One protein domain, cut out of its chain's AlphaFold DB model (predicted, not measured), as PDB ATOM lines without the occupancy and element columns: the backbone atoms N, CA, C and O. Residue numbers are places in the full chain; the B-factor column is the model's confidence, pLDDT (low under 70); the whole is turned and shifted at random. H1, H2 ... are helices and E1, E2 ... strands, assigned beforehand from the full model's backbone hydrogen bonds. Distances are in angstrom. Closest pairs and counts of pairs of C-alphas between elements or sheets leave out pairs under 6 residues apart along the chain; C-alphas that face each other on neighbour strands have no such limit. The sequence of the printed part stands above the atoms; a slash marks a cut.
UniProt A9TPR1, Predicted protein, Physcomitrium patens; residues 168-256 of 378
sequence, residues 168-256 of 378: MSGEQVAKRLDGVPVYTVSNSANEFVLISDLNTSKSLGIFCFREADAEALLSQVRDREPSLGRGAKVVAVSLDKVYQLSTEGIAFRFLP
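Overview. This is residues 168 to 256 of the 378 residues of the protein "Predicted protein" of Physcomitrium patens (UniProt A9TPR1). What shape do these atoms make? A two-stranded ribbon, E1 and E4, and a three-stranded sheet, E2, E3 and E5, meet where E1 comes close to E3, with H2 beside the ribbon; H1 and H4 lie side by side at one end of the long axis, H3 at the other. What is it built of? The 89 printed residues hold four named helices and five named strands, in the order H1 E1 E2 E3 H2 H3 E4 H4 E5, a mixed class; the sheet E2 E3 E5 is mixed, the ribbon antiparallel. The whole is compact, with a radius of gyration of the C-alphas of 13.6 A, and only just elongated, spanning 43 by 29 by 24 A.

Arrangement. Which helices touch? H1, residues 170 to 177, and H4, residues 239 to 244, touch at a shallow tilt of 17 degrees, opposite ways, closest at C-alphas 174 and 240, 4.4 A. H2, residues 211 to 224, touches H3, residues 226 to 229, with residues 218 to 223 alone, closest at C-alphas 222 and 229, 4.0 A. Every O i to N i+4 pair is within hydrogen-bond range in H2 and H4, 3 of 4 in H1, and H3 is too short for one. How do strands pair? E1, residues 181 to 186, is antiparallel to E4, residues 233 to 238, with N 184 and O 235 at 3.0 A. E2, residues 193 to 196, and E3, residues 203 to 208, form an antiparallel hairpin, with N 195 and O 204 at 2.8 A. E3 is parallel to E5, residues 250 to 255, with N 205 and O 251 at 2.8 A. What joins the sheets? The closest C-alphas of E1 and E3, Tyr 183 and Cys 208, are 4.9 A apart; those of E1 and H2, Tyr 183 and Glu 211, 5.6 A.

Along the chain. Where do the elements begin and end? H1 begins at C-alpha 170 (-18.234, -38.537, 24.200), and E5 ends at C-alpha 255 (2.077, -30.311, 20.074). Which are long? From first to last C-alpha H2 measures 20.0 A, E3 16.6 A, E4 16.3 A, E5 16.1 A and E1 15.0 A.

Size, cuts and confidence. How far does it reach? The two C-alphas farthest apart, Met 168 and Pro 226, are 43.7 A apart. Is it unbroken and sure? The printed part has no cut and no long link. The pLDDT is under 70 at residue 168, residues 197 to 201 and residue 246.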
ATOM      1  N   MET A 168     -22.318 -33.859  28.086       66.75
ATOM      2  CA  MET A 168     -22.243 -34.208  26.677       66.75
ATOM      3  C   MET A 168     -21.621 -35.596  26.529       66.75
ATOM      4  O   MET A 168     -20.539 -35.864  27.053       66.75
ATOM      5  N   SER A 169     -22.309 -36.492  25.817       77.00
ATOM      6  CA  SER A 169     -21.743 -37.814  25.570       77.00
ATOM      7  C   SER A 169     -20.441 -37.657  24.782       77.00
ATOM      8  O   SER A 169     -20.302 -36.732  23.975       77.00
ATOM      9  N   GLY A 170     -19.491 -38.578  24.959       80.06
ATOM     10  CA  GLY A 170     -18.234 -38.537  24.200       80.06
ATOM     11  C   GLY A 170     -18.454 -38.475  22.679       80.06
ATOM     12  O   GLY A 170     -17.679 -37.854  21.961       80.06
ATOM     13  N   GLU A 171     -19.562 -39.024  22.174       83.94
ATOM     14  CA  GLU A 171     -19.963 -38.904  20.767       83.94
ATOM     15  C   GLU A 171     -20.365 -37.467  20.382       83.94
ATOM     16  O   GLU A 171     -19.983 -36.967  19.323       83.94
ATOM     17  N   GLN A 172     -21.095 -36.764  21.251       83.31
ATOM     18  CA  GLN A 172     -21.455 -35.359  21.043       83.31
ATOM     19  C   GLN A 172     -20.242 -34.427  21.130       83.31
ATOM     20  O   GLN A 172     -20.205 -33.417  20.417       83.31
ATOM     21  N   VAL A 173     -19.273 -34.739  21.996       86.06
ATOM     22  CA  VAL A 173     -17.982 -34.038  22.060       86.06
ATOM     23  C   VAL A 173     -17.206 -34.287  20.769       86.06
ATOM     24  O   VAL A 173     -16.871 -33.329  20.075       86.06
ATOM     25  N   ALA A 174     -17.023 -35.553  20.378       87.19
ATOM     26  CA  ALA A 174     -16.319 -35.931  19.153       87.19
ATOM     27  C   ALA A 174     -16.908 -35.238  17.917       87.19
ATOM     28  O   ALA A 174     -16.172 -34.656  17.129       87.19
ATOM     29  N   LYS A 175     -18.238 -35.178  17.790       87.75
ATOM     30  CA  LYS A 175     -18.899 -34.484  16.675       87.75
ATOM     31  C   LYS A 175     -18.539 -32.995  16.567       87.75
ATOM     32  O   LYS A 175     -18.582 -32.443  15.475       87.75
ATOM     33  N   ARG A 176     -18.204 -32.320  17.671       87.44
ATOM     34  CA  ARG A 176     -17.767 -30.909  17.646       87.44
ATOM     35  C   ARG A 176     -16.299 -30.741  17.281       87.44
ATOM     36  O   ARG A 176     -15.908 -29.654  16.872       87.44
ATOM     37  N   LEU A 177     -15.512 -31.796  17.447       90.38
ATOM     38  CA  LEU A 177     -14.112 -31.859  17.040       90.38
ATOM     39  C   LEU A 177     -13.957 -32.263  15.569       90.38
ATOM     40  O   LEU A 177     -12.854 -32.184  15.024       90.38
ATOM     41  N   ASP A 178     -15.050 -32.685  14.927       87.75
ATOM     42  CA  ASP A 178     -15.068 -33.041  13.515       87.75
ATOM     43  C   ASP A 178     -14.640 -31.852  12.645       87.75
ATOM     44  O   ASP A 178     -15.116 -30.723  12.789       87.75
ATOM     45  N   GLY A 179     -13.711 -32.117  11.732       84.06
ATOM     46  CA  GLY A 179     -13.180 -31.115  10.817       84.06
ATOM     47  C   GLY A 179     -12.047 -30.252  11.376       84.06
ATOM     48  O   GLY A 179     -11.523 -29.430  10.622       84.06
ATOM     49  N   VAL A 180     -11.621 -30.438  12.633       93.12
ATOM     50  CA  VAL A 180     -10.379 -29.842  13.158       93.12
ATOM     51  C   VAL A 180      -9.201 -30.750  12.783       93.12
ATOM     52  O   VAL A 180      -9.109 -31.861  13.307       93.12
ATOM     53  N   PRO A 181      -8.290 -30.328  11.885       94.00
ATOM     54  CA  PRO A 181      -7.162 -31.153  11.487       94.00
ATOM     55  C   PRO A 181      -6.026 -31.057  12.508       94.00
ATOM     56  O   PRO A 181      -5.630 -29.970  12.928       94.00
ATOM     57  N   VAL A 182      -5.447 -32.206  12.831       95.06
ATOM     58  CA  VAL A 182      -4.140 -32.347  13.474       95.06
ATOM     59  C   VAL A 182      -3.249 -33.237  12.617       95.06
ATOM     60  O   VAL A 182      -3.725 -34.064  11.844       95.06
ATOM     61  N   TYR A 183      -1.942 -33.062  12.727       95.56
ATOM     62  CA  TYR A 183      -0.962 -33.683  11.845       95.56
ATOM     63  C   TYR A 183      -0.097 -34.652  12.630       95.56
ATOM     64  O   TYR A 183       0.360 -34.349  13.726       95.56
ATOM     65  N   THR A 184       0.155 -35.821  12.070       93.94
ATOM     66  CA  THR A 184       1.033 -36.816  12.685       93.94
ATOM     67  C   THR A 184       1.879 -37.495  11.624       93.94
ATOM     68  O   THR A 184       1.593 -37.398  10.430       93.94
ATOM     69  N   VAL A 185       2.937 -38.172  12.054       92.12
ATOM     70  CA  VAL A 185       3.805 -38.935  11.165       92.12
ATOM     71  C   VAL A 185       3.298 -40.369  11.105       92.12
ATOM     72  O   VAL A 185       3.146 -41.026  12.134       92.12
ATOM     73  N   SER A 186       3.056 -40.868   9.896       89.00
ATOM     74  CA  SER A 186       2.690 -42.261   9.658       89.00
ATOM     75  C   SER A 186       3.714 -42.962   8.777       89.00
ATOM     76  O   SER A 186       4.327 -42.327   7.922       89.00
ATOM     77  N   ASN A 187       3.832 -44.279   8.900       85.81
ATOM     78  CA  ASN A 187       4.599 -45.104   7.968       85.81
ATOM     79  C   ASN A 187       3.878 -45.277   6.607       85.81
ATOM     80  O   ASN A 187       2.798 -44.724   6.363       85.81
ATOM     81  N   SER A 188       4.448 -46.099   5.722       84.19
ATOM     82  CA  SER A 188       3.877 -46.409   4.402       84.19
ATOM     83  C   SER A 188       2.543 -47.168   4.456       84.19
ATOM     84  O   SER A 188       1.786 -47.132   3.488       84.19
ATOM     85  N   ALA A 189       2.239 -47.836   5.571       81.38
ATOM     86  CA  ALA A 189       0.970 -48.516   5.825       81.38
ATOM     87  C   ALA A 189      -0.104 -47.590   6.438       81.38
ATOM     88  O   ALA A 189      -1.210 -48.046   6.725       81.38
ATOM     89  N   ASN A 190       0.186 -46.289   6.581       80.38
ATOM     90  CA  ASN A 190      -0.635 -45.301   7.294       80.38
ATOM     91  C   ASN A 190      -0.824 -45.615   8.791       80.38
ATOM     92  O   ASN A 190      -1.847 -45.265   9.375       80.38
ATOM     93  N   GLU A 191       0.152 -46.269   9.415       83.31
ATOM     94  CA  GLU A 191       0.188 -46.513  10.859       83.31
ATOM     95  C   GLU A 191       0.992 -45.405  11.539       83.31
ATOM     96  O   GLU A 191       2.019 -44.971  11.010       83.31
ATOM     97  N   PHE A 192       0.529 -44.936  12.698       84.19
ATOM     98  CA  PHE A 192       1.188 -43.852  13.420       84.19
ATOM     99  C   PHE A 192       2.558 -44.279  13.941       84.19
ATOM    100  O   PHE A 192       2.736 -45.379  14.466       84.19
ATOM    101  N   VAL A 193       3.527 -43.376  13.816       83.69
ATOM    102  CA  VAL A 193       4.835 -43.534  14.444       83.69
ATOM    103  C   VAL A 193       4.700 -43.225  15.930       83.69
ATOM    104  O   VAL A 193       4.207 -42.160  16.307       83.69
ATOM    105  N   LEU A 194       5.151 -44.155  16.769       83.88
ATOM    106  CA  LEU A 194       5.163 -43.999  18.215       83.88
ATOM    107  C   LEU A 194       6.603 -43.873  18.714       83.88
ATOM    108  O   LEU A 194       7.526 -44.527  18.225       83.88
ATOM    109  N   ILE A 195       6.786 -43.029  19.719       80.31
ATOM    110  CA  ILE A 195       8.060 -42.848  20.402       80.31
ATOM    111  C   ILE A 195       7.988 -43.651  21.692       80.31
ATOM    112  O   ILE A 195       7.221 -43.309  22.590       80.31
ATOM    113  N   SER A 196       8.764 -44.723  21.788       71.75
ATOM    114  CA  SER A 196       8.854 -45.494  23.021       71.75
ATOM    115  C   SER A 196       9.864 -44.833  23.951       71.75
ATOM    116  O   SER A 196      10.971 -44.466  23.550       71.75
ATOM    117  N   ASP A 197       9.484 -44.666  25.208       64.31
ATOM    118  CA  ASP A 197      10.453 -44.362  26.251       64.31
ATOM    119  C   ASP A 197      11.125 -45.680  26.665       64.31
ATOM    120  O   ASP A 197      10.450 -46.688  26.834       64.31
ATOM    121  N   LEU A 198      12.451 -45.719  26.812       56.44
ATOM    122  CA  LEU A 198      13.109 -46.930  27.323       56.44
ATOM    123  C   LEU A 198      12.847 -47.142  28.816       56.44
ATOM    124  O   LEU A 198      12.951 -48.263  29.309       56.44
ATOM    125  N   ASN A 199      12.521 -46.067  29.535       55.31
ATOM    126  CA  ASN A 199      12.350 -46.093  30.984       55.31
ATOM    127  C   ASN A 199      10.915 -46.421  31.399       55.31
ATOM    128  O   ASN A 199      10.666 -46.797  32.544       55.31
ATOM    129  N   THR A 200       9.958 -46.285  30.480       58.72
ATOM    130  CA  THR A 200       8.560 -46.622  30.726       58.72
ATOM    131  C   THR A 200       8.082 -47.567  29.636       58.72
ATOM    132  O   THR A 200       8.328 -47.340  28.464       58.72
ATOM    133  N   SER A 201       7.337 -48.621  29.976       63.19
ATOM    134  CA  SER A 201       6.707 -49.506  28.976       63.19
ATOM    135  C   SER A 201       5.573 -48.820  28.191       63.19
ATOM    136  O   SER A 201       4.650 -49.488  27.732       63.19
ATOM    137  N   LYS A 202       5.585 -47.485  28.109       73.06
ATOM    138  CA  LYS A 202       4.556 -46.660  27.492       73.06
ATOM    139  C   LYS A 202       5.102 -46.047  26.211       73.06
ATOM    140  O   LYS A 202       6.170 -45.440  26.188       73.06
ATOM    141  N   SER A 203       4.324 -46.188  25.152       80.38
ATOM    142  CA  SER A 203       4.588 -45.561  23.863       80.38
ATOM    143  C   SER A 203       3.888 -44.209  23.791       80.38
ATOM    144  O   SER A 203       2.805 -44.030  24.344       80.38
ATOM    145  N   LEU A 204       4.498 -43.245  23.109       83.88
ATOM    146  CA  LEU A 204       3.979 -41.894  22.959       83.88
ATOM    147  C   LEU A 204       3.637 -41.601  21.495       83.88
ATOM    148  O   LEU A 204       4.516 -41.616  20.638       83.88
ATOM    149  N   GLY A 205       2.376 -41.281  21.214       85.56
ATOM    150  CA  GLY A 205       1.947 -40.728  19.929       85.56
ATOM    151  C   GLY A 205       1.899 -39.201  19.970       85.56
ATOM    152  O   GLY A 205       1.409 -38.621  20.940       85.56
ATOM    153  N   ILE A 206       2.397 -38.546  18.919       89.12
ATOM    154  CA  ILE A 206       2.421 -37.080  18.809       89.12
ATOM    155  C   ILE A 206       1.462 -36.616  17.709       89.12
ATOM    156  O   ILE A 206       1.515 -37.104  16.578       89.12
ATOM    157  N   PHE A 207       0.630 -35.629  18.043       93.31
ATOM    158  CA  PHE A 207      -0.248 -34.921  17.113       93.31
ATOM    159  C   PHE A 207       0.053 -33.422  17.142       93.31
ATOM    160  O   PHE A 207      -0.132 -32.757  18.157       93.31
ATOM    161  N   CYS A 208       0.507 -32.870  16.026       93.69
ATOM    162  CA  CYS A 208       0.853 -31.465  15.878       93.69
ATOM    163  C   CYS A 208      -0.343 -30.662  15.364       93.69
ATOM    164  O   CYS A 208      -0.983 -31.052  14.392       93.69
ATOM    165  N   PHE A 209      -0.601 -29.489  15.938       93.94
ATOM    166  CA  PHE A 209      -1.598 -28.550  15.398       93.94
ATOM    167  C   PHE A 209      -1.117 -27.820  14.137       93.94
ATOM    168  O   PHE A 209      -1.904 -27.186  13.435       93.94
ATOM    169  N   ARG A 210       0.177 -27.931  13.822       93.44
ATOM    170  CA  ARG A 210       0.813 -27.312  12.662       93.44
ATOM    171  C   ARG A 210       1.537 -28.360  11.824       93.44
ATOM    172  O   ARG A 210       2.405 -29.072  12.325       93.44
ATOM    173  N   GLU A 211       1.225 -28.401  10.531       94.00
ATOM    174  CA  GLU A 211       1.808 -29.353   9.576       94.00
ATOM    175  C   GLU A 211       3.338 -29.248   9.508       94.00
ATOM    176  O   GLU A 211       4.031 -30.257   9.565       94.00
ATOM    177  N   ALA A 212       3.875 -28.023   9.499       92.62
ATOM    178  CA  ALA A 212       5.320 -27.786   9.490       92.62
ATOM    179  C   ALA A 212       6.050 -28.424  10.689       92.62
ATOM    180  O   ALA A 212       7.191 -28.858  10.551       92.62
ATOM    181  N   ASP A 213       5.394 -28.515  11.850       90.25
ATOM    182  CA  ASP A 213       5.987 -29.135  13.036       90.25
ATOM    183  C   ASP A 213       5.942 -30.673  12.932       90.25
ATOM    184  O   ASP A 213       6.862 -31.353  13.384       90.25
ATOM    185  N   ALA A 214       4.922 -31.238  12.272       92.00
ATOM    186  CA  ALA A 214       4.891 -32.661  11.924       92.00
ATOM    187  C   ALA A 214       5.938 -33.025  10.853       92.00
ATOM    188  O   ALA A 214       6.547 -34.088  10.936       92.00
ATOM    189  N   GLU A 215       6.210 -32.139   9.892       94.31
ATOM    190  CA  GLU A 215       7.292 -32.317   8.909       94.31
ATOM    191  C   GLU A 215       8.681 -32.255   9.562       94.31
ATOM    192  O   GLU A 215       9.583 -33.038   9.237       94.31
ATOM    193  N   ALA A 216       8.857 -31.367  10.545       90.56
ATOM    194  CA  ALA A 216      10.068 -31.339  11.359       90.56
ATOM    195  C   ALA A 216      10.235 -32.646  12.153       90.56
ATOM    196  O   ALA A 216      11.329 -33.211  12.185       90.56
ATOM    197  N   LEU A 217       9.149 -33.172  12.733       87.44
ATOM    198  CA  LEU A 217       9.156 -34.474  13.401       87.44
ATOM    199  C   LEU A 217       9.503 -35.611  12.426       87.44
ATOM    200  O   LEU A 217      10.333 -36.456  12.753       87.44
ATOM    201  N   LEU A 218       8.936 -35.618  11.217       88.94
ATOM    202  CA  LEU A 218       9.255 -36.603  10.178       88.94
ATOM    203  C   LEU A 218      10.737 -36.563   9.788       88.94
ATOM    204  O   LEU A 218      11.350 -37.615   9.599       88.94
ATOM    205  N   SER A 219      11.321 -35.369   9.694       89.56
ATOM    206  CA  SER A 219      12.752 -35.206   9.425       89.56
ATOM    207  C   SER A 219      13.586 -35.875  10.522       89.56
ATOM    208  O   SER A 219      14.450 -36.692  10.220       89.56
ATOM    209  N   GLN A 220      13.228 -35.669  11.795       84.00
ATOM    210  CA  GLN A 220      13.897 -36.350  12.908       84.00
ATOM    211  C   GLN A 220      13.725 -37.871  12.889       84.00
ATOM    212  O   GLN A 220      14.654 -38.591  13.249       84.00
ATOM    213  N   VAL A 221      12.552 -38.369  12.486       85.69
ATOM    214  CA  VAL A 221      12.315 -39.812  12.334       85.69
ATOM    215  C   VAL A 221      13.230 -40.388  11.253       85.69
ATOM    216  O   VAL A 221      13.816 -41.445  11.458       85.69
ATOM    217  N   ARG A 222      13.401 -39.690  10.123       87.75
ATOM    218  CA  ARG A 222      14.293 -40.121   9.034       87.75
ATOM    219  C   ARG A 222      15.762 -40.132   9.435       87.75
ATOM    220  O   ARG A 222      16.476 -41.040   9.020       87.75
ATOM    221  N   ASP A 223      16.183 -39.156  10.232       83.94
ATOM    222  CA  ASP A 223      17.568 -39.040  10.685       83.94
ATOM    223  C   ASP A 223      17.917 -40.109  11.728       83.94
ATOM    224  O   ASP A 223      18.992 -40.703  11.673       83.94
ATOM    225  N   ARG A 224      17.006 -40.371  12.676       81.06
ATOM    226  CA  ARG A 224      17.242 -41.324  13.771       81.06
ATOM    227  C   ARG A 224      16.974 -42.769  13.394       81.06
ATOM    228  O   ARG A 224      17.744 -43.641  13.775       81.06
ATOM    229  N   GLU A 225      15.893 -43.015  12.664       81.44
ATOM    230  CA  GLU A 225      15.470 -44.354  12.273       81.44
ATOM    231  C   GLU A 225      15.229 -44.392  10.755       81.44
ATOM    232  O   GLU A 225      14.084 -44.343  10.291       81.44
ATOM    233  N   PRO A 226      16.297 -44.493   9.936       83.38
ATOM    234  CA  PRO A 226      16.178 -44.485   8.477       83.38
ATOM    235  C   PRO A 226      15.299 -45.616   7.929       83.38
ATOM    236  O   PRO A 226      14.726 -45.485   6.843       83.38
ATOM    237  N   SER A 227      15.190 -46.730   8.665       81.62
ATOM    238  CA  SER A 227      14.329 -47.859   8.307       81.62
ATOM    239  C   SER A 227      12.847 -47.467   8.349       81.62
ATOM    240  O   SER A 227      12.113 -47.730   7.397       81.62
ATOM    241  N   LEU A 228      12.443 -46.743   9.397       77.19
ATOM    242  CA  LEU A 228      11.099 -46.220   9.588       77.19
ATOM    243  C   LEU A 228      10.831 -44.992   8.719       77.19
ATOM    244  O   LEU A 228       9.753 -44.840   8.145       77.19
ATOM    245  N   GLY A 229      11.830 -44.122   8.584       77.62
ATOM    246  CA  GLY A 229      11.755 -42.931   7.749       77.62
ATOM    247  C   GLY A 229      11.481 -43.236   6.275       77.62
ATOM    248  O   GLY A 229      10.894 -42.410   5.566       77.62
ATOM    249  N   ARG A 230      11.863 -44.431   5.802       83.06
ATOM    250  CA  ARG A 230      11.618 -44.892   4.433       83.06
ATOM    251  C   ARG A 230      10.129 -45.189   4.231       83.06
ATOM    252  O   ARG A 230       9.623 -46.240   4.597       83.06
ATOM    253  N   GLY A 231       9.436 -44.251   3.590       83.44
ATOM    254  CA  GLY A 231       7.993 -44.337   3.348       83.44
ATOM    255  C   GLY A 231       7.145 -43.677   4.435       83.44
ATOM    256  O   GLY A 231       5.921 -43.668   4.306       83.44
ATOM    257  N   ALA A 232       7.773 -43.086   5.457       89.88
ATOM    258  CA  ALA A 232       7.072 -42.233   6.400       89.88
ATOM    259  C   ALA A 232       6.673 -40.894   5.759       89.88
ATOM    260  O   ALA A 232       7.426 -40.303   4.970       89.88
ATOM    261  N   LYS A 233       5.477 -40.430   6.115       94.25
ATOM    262  CA  LYS A 233       4.846 -39.211   5.608       94.25
ATOM    263  C   LYS A 233       4.022 -38.537   6.699       94.25
ATOM    264  O   LYS A 233       3.594 -39.190   7.649       94.25
ATOM    265  N   VAL A 234       3.767 -37.247   6.531       94.62
ATOM    266  CA  VAL A 234       2.807 -36.526   7.366       94.62
ATOM    267  C   VAL A 234       1.388 -36.827   6.887       94.62
ATOM    268  O   VAL A 234       1.113 -36.888   5.687       94.62
ATOM    269  N   VAL A 235       0.484 -37.056   7.836       93.88
ATOM    270  CA  VAL A 235      -0.934 -37.320   7.589       93.88
ATOM    271  C   VAL A 235      -1.776 -36.402   8.459       93.88
ATOM    272  O   VAL A 235      -1.551 -36.293   9.666       93.88
ATOM    273  N   ALA A 236      -2.771 -35.771   7.837       93.06
ATOM    274  CA  ALA A 236      -3.817 -35.045   8.538       93.06
ATOM    275  C   ALA A 236      -4.869 -36.026   9.080       93.06
ATOM    276  O   ALA A 236      -5.414 -36.856   8.347       93.06
ATOM    277  N   VAL A 237      -5.167 -35.909  10.367       91.62
ATOM    278  CA  VAL A 237      -6.169 -36.682  11.101       91.62
ATOM    279  C   VAL A 237      -7.139 -35.693  11.735       91.62
ATOM    280  O   VAL A 237      -6.736 -34.637  12.209       91.62
ATOM    281  N   SER A 238      -8.426 -36.015  11.719       91.50
ATOM    282  CA  SER A 238      -9.435 -35.171  12.358       91.50
ATOM    283  C   SER A 238      -9.464 -35.423  13.869       91.50
ATOM    284  O   SER A 238      -9.271 -36.554  14.325       91.50
ATOM    285  N   LEU A 239      -9.652 -34.358  14.645       92.06
ATOM    286  CA  LEU A 239      -9.512 -34.367  16.100       92.06
ATOM    287  C   LEU A 239     -10.589 -35.215  16.796       92.06
ATOM    288  O   LEU A 239     -10.316 -35.778  17.850       92.06
ATOM    289  N   ASP A 240     -11.762 -35.389  16.181       90.06
ATOM    290  CA  ASP A 240     -12.807 -36.338  16.603       90.06
ATOM    291  C   ASP A 240     -12.288 -37.781  16.659       90.06
ATOM    292  O   ASP A 240     -12.541 -38.505  17.622       90.06
ATOM    293  N   LYS A 241     -11.505 -38.183  15.652       88.31
ATOM    294  CA  LYS A 241     -10.908 -39.518  15.590       88.31
ATOM    295  C   LYS A 241      -9.854 -39.658  16.665       88.31
ATOM    296  O   LYS A 241      -9.860 -40.663  17.360       88.31
ATOM    297  N   VAL A 242      -8.994 -38.649  16.817       87.81
ATOM    298  CA  VAL A 242      -7.934 -38.636  17.837       87.81
ATOM    299  C   VAL A 242      -8.518 -38.703  19.242       87.81
ATOM    300  O   VAL A 242      -8.018 -39.455  20.069       87.81
ATOM    301  N   TYR A 243      -9.612 -37.990  19.492       86.19
ATOM    302  CA  TYR A 243     -10.339 -38.029  20.755       86.19
ATOM    303  C   TYR A 243     -10.857 -39.435  21.102       86.19
ATOM    304  O   TYR A 243     -10.848 -39.838  22.261       86.19
ATOM    305  N   GLN A 244     -11.258 -40.216  20.096       83.81
ATOM    306  CA  GLN A 244     -11.699 -41.602  20.277       83.81
ATOM    307  C   GLN A 244     -10.539 -42.610  20.349       83.81
ATOM    308  O   GLN A 244     -10.773 -43.779  20.669       83.81
ATOM    309  N   LEU A 245      -9.296 -42.199  20.059       80.56
ATOM    310  CA  LEU A 245      -8.139 -43.083  20.173       80.56
ATOM    311  C   LEU A 245      -7.842 -43.340  21.650       80.56
ATOM    312  O   LEU A 245      -7.275 -42.512  22.357       80.56
ATOM    313  N   SER A 246      -8.173 -44.545  22.097       67.00
ATOM    314  CA  SER A 246      -7.704 -45.090  23.363       67.00
ATOM    315  C   SER A 246      -7.035 -46.427  23.086       67.00
ATOM    316  O   SER A 246      -7.588 -47.291  22.404       67.00
ATOM    317  N   THR A 247      -5.800 -46.588  23.547       71.12
ATOM    318  CA  THR A 247      -5.064 -47.846  23.423       71.12
ATOM    319  C   THR A 247      -4.251 -48.060  24.684       71.12
ATOM    320  O   THR A 247      -3.570 -47.155  25.164       71.12
ATOM    321  N   GLU A 248      -4.345 -49.263  25.242       71.50
ATOM    322  CA  GLU A 248      -3.594 -49.621  26.438       71.50
ATOM    323  C   GLU A 248      -2.088 -49.488  26.180       71.50
ATOM    324  O   GLU A 248      -1.567 -49.961  25.173       71.50
ATOM    325  N   GLY A 249      -1.388 -48.807  27.089       72.31
ATOM    326  CA  GLY A 249       0.058 -48.604  26.989       72.31
ATOM    327  C   GLY A 249       0.502 -47.488  26.035       72.31
ATOM    328  O   GLY A 249       1.706 -47.274  25.911       72.31
ATOM    329  N   ILE A 250      -0.421 -46.745  25.413       78.69
ATOM    330  CA  ILE A 250      -0.088 -45.600  24.554       78.69
ATOM    331  C   ILE A 250      -0.628 -44.307  25.168       78.69
ATOM    332  O   ILE A 250      -1.814 -44.191  25.464       78.69
ATOM    333  N   ALA A 251       0.248 -43.321  25.346       81.19
ATOM    334  CA  ALA A 251      -0.135 -41.953  25.664       81.19
ATOM    335  C   ALA A 251      -0.115 -41.108  24.387       81.19
ATOM    336  O   ALA A 251       0.805 -41.217  23.580       81.19
ATOM    337  N   PHE A 252      -1.101 -40.235  24.210       84.44
ATOM    338  CA  PHE A 252      -1.122 -39.278  23.106       84.44
ATOM    339  C   PHE A 252      -0.840 -37.874  23.626       84.44
ATOM    340  O   PHE A 252      -1.325 -37.488  24.690       84.44
ATOM    341  N   ARG A 253      -0.031 -37.108  22.889       87.62
ATOM    342  CA  ARG A 253       0.294 -35.719  23.220       87.62
ATOM    343  C   ARG A 253       0.064 -34.808  22.035       87.62
ATOM    344  O   ARG A 253       0.503 -35.089  20.919       87.62
ATOM    345  N   PHE A 254      -0.568 -33.681  22.325       91.50
ATOM    346  CA  PHE A 254      -0.669 -32.586  21.385       91.50
ATOM    347  C   PHE A 254       0.584 -31.717  21.433       91.50
ATOM    348  O   PHE A 254       1.090 -31.384  22.504       91.50
ATOM    349  N   LEU A 255       1.071 -31.343  20.254       91.81
ATOM    350  CA  LEU A 255       2.077 -30.311  20.074       91.81
ATOM    351  C   LEU A 255       1.368 -29.041  19.569       91.81
ATOM    352  O   LEU A 255       0.917 -29.021  18.416       91.81
ATOM    353  N   PRO A 256       1.209 -28.007  20.415       94.06
ATOM    354  CA  PRO A 256       0.528 -26.777  20.027       94.06
ATOM    355  C   PRO A 256       1.364 -25.958  19.041       94.06
ATOM    356  O   PRO A 256       2.592 -26.015  19.070       94.06
TER     357      PRO A 256